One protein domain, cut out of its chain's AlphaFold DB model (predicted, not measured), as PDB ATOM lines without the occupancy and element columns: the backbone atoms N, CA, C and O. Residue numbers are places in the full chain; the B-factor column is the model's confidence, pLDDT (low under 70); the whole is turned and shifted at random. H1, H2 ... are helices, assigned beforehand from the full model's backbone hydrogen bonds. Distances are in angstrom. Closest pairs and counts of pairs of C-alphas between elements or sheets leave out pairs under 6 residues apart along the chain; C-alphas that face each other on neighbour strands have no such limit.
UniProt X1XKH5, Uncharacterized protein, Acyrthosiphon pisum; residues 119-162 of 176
ATOM      1  N   PRO A 119     280.482 231.528 303.485       78.00
ATOM      2  CA  PRO A 119     281.752 232.251 303.593       78.00
ATOM      3  C   PRO A 119     282.772 231.643 304.560       78.00
ATOM      4  O   PRO A 119     283.972 231.697 304.314       78.00
ATOM      5  N   ASN A 120     282.290 231.031 305.646       77.25
ATOM      6  CA  ASN A 120     283.116 230.390 306.667       77.25
ATOM      7  C   ASN A 120     283.922 229.179 306.152       77.25
ATOM      8  O   ASN A 120     284.947 228.846 306.736       77.25
ATOM      9  N   TYR A 121     283.472 228.528 305.075       76.19
ATOM     10  CA  TYR A 121     284.127 227.357 304.474       76.19
ATOM     11  C   TYR A 121     284.703 227.649 303.079       76.19
ATOM     12  O   TYR A 121     285.541 226.890 302.599       76.19
ATOM     13  N   LEU A 122     284.315 228.769 302.459       77.12
ATOM     14  CA  LEU A 122     284.666 229.133 301.082       77.12
ATOM     15  C   LEU A 122     286.184 229.231 300.829       77.12
ATOM     16  O   LEU A 122     286.657 228.920 299.739       77.12
ATOM     17  N   ASN A 123     286.951 229.642 301.846       74.12
ATOM     18  CA  ASN A 123     288.412 229.771 301.766       74.12
ATOM     19  C   ASN A 123     289.165 228.474 302.115       74.12
ATOM     20  O   ASN A 123     290.377 228.408 301.932       74.12
ATOM     21  N   ALA A 124     288.480 227.462 302.657       70.69
ATOM     22  CA  ALA A 124     289.107 226.217 303.106       70.69
ATOM     23  C   ALA A 124     289.226 225.160 301.991       70.69
ATOM     24  O   ALA A 124     289.891 224.143 302.184       70.69
ATOM     25  N   LEU A 125     288.574 225.374 300.846       68.38
ATOM     26  CA  LEU A 125     288.404 224.378 299.789       68.38
ATOM     27  C   LEU A 125     288.848 224.901 298.426       68.38
ATOM     28  O   LEU A 125     288.874 226.106 298.172       68.38
ATOM     29  N   SER A 126     289.178 223.960 297.539       73.81
ATOM     30  CA  SER A 126     289.486 224.273 296.149       73.81
ATOM     31  C   SER A 126     288.207 224.617 295.379       73.81
ATOM     32  O   SER A 126     287.139 224.050 295.614       73.81
ATOM     33  N   GLU A 127     288.323 225.533 294.420       74.25
ATOM     34  CA  GLU A 127     287.236 225.912 293.509       74.25
ATOM     35  C   GLU A 127     286.653 224.692 292.767       74.25
ATOM     36  O   GLU A 127     285.443 224.571 292.577       74.25
ATOM     37  N   GLU A 128     287.514 223.733 292.425       78.00
ATOM     38  CA  GLU A 128     287.152 222.481 291.758       78.00
ATOM     39  C   GLU A 128     286.230 221.605 292.612       78.00
ATOM     40  O   GLU A 128     285.345 220.935 292.076       78.00
ATOM     41  N   ASP A 129     286.398 221.600 293.936       76.12
ATOM     42  CA  ASP A 129     285.558 220.804 294.832       76.12
ATOM     43  C   ASP A 129     284.130 221.348 294.926       76.12
ATOM     44  O   ASP A 129     283.176 220.560 294.922       76.12
ATOM     45  N   ILE A 130     283.987 222.676 294.913       76.06
ATOM     46  CA  ILE A 130     282.695 223.372 294.917       76.06
ATOM     47  C   ILE A 130     281.961 223.112 293.594       76.06
ATOM     48  O   ILE A 130     280.787 222.727 293.583       76.06
ATOM     49  N   LEU A 131     282.667 223.228 292.464       81.44
ATOM     50  CA  LEU A 131     282.083 223.038 291.132       81.44
ATOM     51  C   LEU A 131     281.595 221.605 290.878       81.44
ATOM     52  O   LEU A 131     280.671 221.417 290.091       81.44
ATOM     53  N   LYS A 132     282.117 220.588 291.580       81.44
ATOM     54  CA  LYS A 132     281.598 219.207 291.484       81.44
ATOM     55  C   LYS A 132     280.130 219.081 291.913       81.44
ATOM     56  O   LYS A 132     279.515 218.062 291.608       81.44
ATOM     57  N   GLY A 133     279.599 220.033 292.683       78.81
ATOM     58  CA  GLY A 133     278.187 220.069 293.080       78.81
ATOM     59  C   GLY A 133     277.291 220.851 292.116       78.81
ATOM     60  O   GLY A 133     276.088 220.617 292.097       78.81
ATOM     61  N   ALA A 134     277.864 221.737 291.298       81.56
ATOM     62  CA  ALA A 134     277.116 222.659 290.445       81.56
ATOM     63  C   ALA A 134     276.190 221.980 289.413       81.56
ATOM     64  O   ALA A 134     275.059 222.442 289.285       81.56
ATOM     65  N   PRO A 135     276.574 220.868 288.740       83.06
ATOM     66  CA  PRO A 135     275.707 220.230 287.741       83.06
ATOM     67  C   PRO A 135     274.353 219.757 288.282       83.06
ATOM     68  O   PRO A 135     273.387 219.664 287.538       83.06
ATOM     69  N   PHE A 136     274.259 219.454 289.579       82.25
ATOM     70  CA  PHE A 136     272.996 219.033 290.191       82.25
ATOM     71  C   PHE A 136     271.977 220.171 290.292       82.25
ATOM     72  O   PHE A 136     270.782 219.914 290.238       82.25
ATOM     73  N   TYR A 137     272.458 221.409 290.423       82.88
ATOM     74  CA  TYR A 137     271.637 222.611 290.563       82.88
ATOM     75  C   TYR A 137     271.561 223.412 289.260       82.88
ATOM     76  O   TYR A 137     271.105 224.548 289.271       82.88
ATOM     77  N   GLU A 138     272.010 222.856 288.132       84.00
ATOM     78  CA  GLU A 138     272.068 223.569 286.850       84.00
ATOM     79  C   GLU A 138     270.702 224.133 286.427       84.00
ATOM     80  O   GLU A 138     270.639 225.238 285.900       84.00
ATOM     81  N   SER A 139     269.604 223.429 286.725       86.31
ATOM     82  CA  SER A 139     268.242 223.918 286.465       86.31
ATOM     83  C   SER A 139     267.812 225.084 287.356       86.31
ATOM     84  O   SER A 139     266.909 225.829 286.983       86.31
ATOM     85  N   ASP A 140     268.422 225.213 288.534       85.38
ATOM     86  CA  ASP A 140     268.081 226.219 289.542       85.38
ATOM     87  C   ASP A 140     268.995 227.452 289.457       85.38
ATOM     88  O   ASP A 140     268.698 228.494 290.046       85.38
ATOM     89  N   LEU A 141     270.116 227.349 288.735       83.56
ATOM     90  CA  LEU A 141     271.057 228.445 288.555       83.56
ATOM     91  C   LEU A 141     270.528 229.433 287.500       83.56
ATOM     92  O   LEU A 141     270.205 229.036 286.381       83.56
ATOM     93  N   PRO A 142     270.483 230.743 287.806       84.56
ATOM     94  CA  PRO A 142     270.030 231.758 286.855       84.56
ATOM     95  C   PRO A 142     271.035 232.017 285.720       84.56
ATOM     96  O   PRO A 142     270.712 232.734 284.775       84.56
ATOM     97  N   GLY A 143     272.249 231.473 285.831       83.88
ATOM     98  CA  GLY A 143     273.374 231.724 284.943       83.88
ATOM     99  C   GLY A 143     274.150 230.455 284.597       83.88
ATOM    100  O   GLY A 143     273.836 229.352 285.046       83.88
ATOM    101  N   THR A 144     275.184 230.612 283.780       87.44
ATOM    102  CA  THR A 144     276.014 229.495 283.316       87.44
ATOM    103  C   THR A 144     277.018 229.043 284.379       87.44
ATOM    104  O   THR A 144     277.415 229.793 285.270       87.44
ATOM    105  N   LEU A 145     277.533 227.820 284.234       83.62
ATOM    106  CA  LEU A 145     278.567 227.280 285.126       83.62
ATOM    107  C   LEU A 145     279.866 228.118 285.111       83.62
ATOM    108  O   LEU A 145     280.592 228.162 286.103       83.62
ATOM    109  N   ASN A 146     280.136 228.832 284.011       86.06
ATOM    110  CA  ASN A 146     281.255 229.775 283.903       86.06
ATOM    111  C   ASN A 146     281.025 231.060 284.714       86.06
ATOM    112  O   ASN A 146     281.973 231.602 285.277       86.06
ATOM    113  N   GLU A 147     279.785 231.543 284.782       88.62
ATOM    114  CA  GLU A 147     279.426 232.701 285.609       88.62
ATOM    115  C   GLU A 147     279.533 232.342 287.090       88.62
ATOM    116  O   GLU A 147     280.184 233.065 287.840       88.62
ATOM    117  N   LEU A 148     279.034 231.162 287.483       86.38
ATOM    118  CA  LEU A 148     279.211 230.633 288.838       86.38
ATOM    119  C   LEU A 148     280.694 230.556 289.229       86.38
ATOM    120  O   LEU A 148     281.075 230.940 290.333       86.38
ATOM    121  N   LYS A 149     281.543 230.091 288.308       87.25
ATOM    122  CA  LYS A 149     282.994 230.030 288.504       87.25
ATOM    123  C   LYS A 149     283.586 231.410 288.821       87.25
ATOM    124  O   LYS A 149     284.322 231.568 289.795       87.25
ATOM    125  N   ALA A 150     283.233 232.416 288.022       88.56
ATOM    126  CA  ALA A 150     283.683 233.789 288.235       88.56
ATOM    127  C   ALA A 150     283.164 234.366 289.565       88.56
ATOM    128  O   ALA A 150     283.916 235.033 290.279       88.56
ATOM    129  N   GLU A 151     281.912 234.080 289.933       89.00
ATOM    130  CA  GLU A 151     281.338 234.515 291.208       89.00
ATOM    131  C   GLU A 151     282.054 233.899 292.410       89.00
ATOM    132  O   GLU A 151     282.422 234.639 293.324       89.00
ATOM    133  N   ILE A 152     282.328 232.590 292.395       87.50
ATOM    134  CA  ILE A 152     283.068 231.907 293.469       87.50
ATOM    135  C   ILE A 152     284.431 232.576 293.682       87.50
ATOM    136  O   ILE A 152     284.781 232.907 294.819       87.50
ATOM    137  N   MET A 153     285.166 232.854 292.602       87.00
ATOM    138  CA  MET A 153     286.464 233.533 292.670       87.00
ATOM    139  C   MET A 153     286.345 234.935 293.292       87.00
ATOM    140  O   MET A 153     287.124 235.304 294.177       87.00
ATOM    141  N   LEU A 154     285.362 235.729 292.858       88.62
ATOM    142  CA  LEU A 154     285.126 237.065 293.413       88.62
ATOM    143  C   LEU A 154     284.731 237.003 294.893       88.62
ATOM    144  O   LEU A 154     285.187 237.832 295.682       88.62
ATOM    145  N   TRP A 155     283.922 236.020 295.280       88.31
ATOM    146  CA  TRP A 155     283.484 235.828 296.659       88.31
ATOM    147  C   TRP A 155     284.644 235.421 297.564       88.31
ATOM    148  O   TRP A 155     284.780 235.994 298.645       88.31
ATOM    149  N   GLN A 156     285.521 234.519 297.121       85.44
ATOM    150  CA  GLN A 156     286.743 234.164 297.851       85.44
ATOM    151  C   GLN A 156     287.615 235.400 298.099       85.44
ATOM    152  O   GLN A 156     288.001 235.682 299.235       85.44
ATOM    153  N   LEU A 157     287.847 236.212 297.062       86.75
ATOM    154  CA  LEU A 157     288.611 237.458 297.182       86.75
ATOM    155  C   LEU A 157     287.937 238.489 298.093       86.75
ATOM    156  O   LEU A 157     288.623 239.214 298.818       86.75
ATOM    157  N   HIS A 158     286.610 238.590 298.040       87.38
ATOM    158  CA  HIS A 158     285.848 239.507 298.877       87.38
ATOM    159  C   HIS A 158     285.932 239.104 300.353       87.38
ATOM    160  O   HIS A 158     286.278 239.936 301.192       87.38
ATOM    161  N   TRP A 159     285.666 237.836 300.674       83.94
ATOM    162  CA  TRP A 159     285.653 237.338 302.050       83.94
ATOM    163  C   TRP A 159     287.046 237.237 302.669       83.94
ATOM    164  O   TRP A 159     287.177 237.489 303.863       83.94
ATOM    165  N   ALA A 160     288.096 236.994 301.879       81.88
ATOM    166  CA  ALA A 160     289.482 237.066 302.352       81.88
ATOM    167  C   ALA A 160     289.886 238.466 302.862       81.88
ATOM    168  O   ALA A 160     290.803 238.589 303.671       81.88
ATOM    169  N   LYS A 161     289.212 239.528 302.401       82.31
ATOM    170  CA  LYS A 161     289.473 240.916 302.822       82.31
ATOM    171  C   LYS A 161     288.632 241.356 304.021       82.31
ATOM    172  O   LYS A 161     288.861 242.447 304.543       82.31
ATOM    173  N   GLN A 162     287.643 240.564 304.434       79.31
ATOM    174  CA  GLN A 162     286.760 240.936 305.535       79.31
ATOM    175  C   GLN A 162     287.448 240.684 306.886       79.31
ATOM    176  O   GLN A 162     288.072 239.641 307.072       79.31
TER     177      GLN A 162
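AT A GLANCE: This is residues 119 to 162 of the 176 residues of an uncharacterized protein of Acyrthosiphon pisum (UniProt X1XKH5). One long helix, H4, makes one side of an elongated U, and the stretch before it, with the three short helices H1, H2 and H3 one after another, runs along its length as the other side. H1 is by the later part of H4, H2 by its middle and H3 near its beginning, where residues 138 to 143 stick out as the turn of the U. The printed part has 44 residues with four named helices, H1, H2, H3 and H4 in that order along the chain, and no named strand; the class is all helix. The whole is only just compact, close to loose, with a radius of gyration of the C-alphas of 10.8 A, and it spans 31 by 17 by 14 A.

IN THESE COORDINATES: Find C-alpha 145 at (278.567, 227.280, 285.126); from there H4, residues 145 to 160, runs 22.6 A to C-alpha 160 at (289.482, 237.066, 302.352). Now go to the first printed residue, Pro 119, whose C-alpha is at (281.752, 232.251, 303.593); here H1 begins and takes residues 119 to 122, 5.0 A from first to last C-alpha. H2 follows at residues 127 to 131, 6.4 A long by the same measure. H3, residues 134 to 137, is 5.5 A long and ends at C-alpha 137, at (271.637, 222.611, 290.563).

HOW THE PARTS SIT: Start from H4 and look first at its residues 155 to 159, with which alone it touches H1. The closest C-alphas of the two are those of Leu 122 and Gln 156, 6.3 A apart. Then look at residues 149 to 153, with which alone H4 touches H2; the closest C-alphas, those of Glu 127 and Ile 152, are 7.3 A apart. H3 and H4 are close but not clearly touching, with the C-alphas of Ala 134 and Leu 145 the closest at 7.2 A. Among the short helices, H1 is apart from both H2 and H3, while H2 and H3 meet only through their link. In the backbone, each O i to N i+4 pair inside H2 and H4 is within hydrogen-bond range; H1 and H3 are too short for such a pair, and each has one O i to N i+3 pair, which is within range.

THE WHOLE: The two C-alphas farthest apart are those of Ser 139 and Lys 161, at 31.7 A, while the first and last printed C-alphas, of Pro 119 and Gln 162, are 10.2 A apart. The printed part runs from residue 119 to 162 without a cut. The links from H1 to H2, with 4 residues, and from H2 to H3, with 2, are tight; the link from H3 to H4, with 7, is short. Look there at residues 138 to 143, which stand free. The mean pLDDT of the printed part is 82.1, and one residue, Leu 125, is under 70.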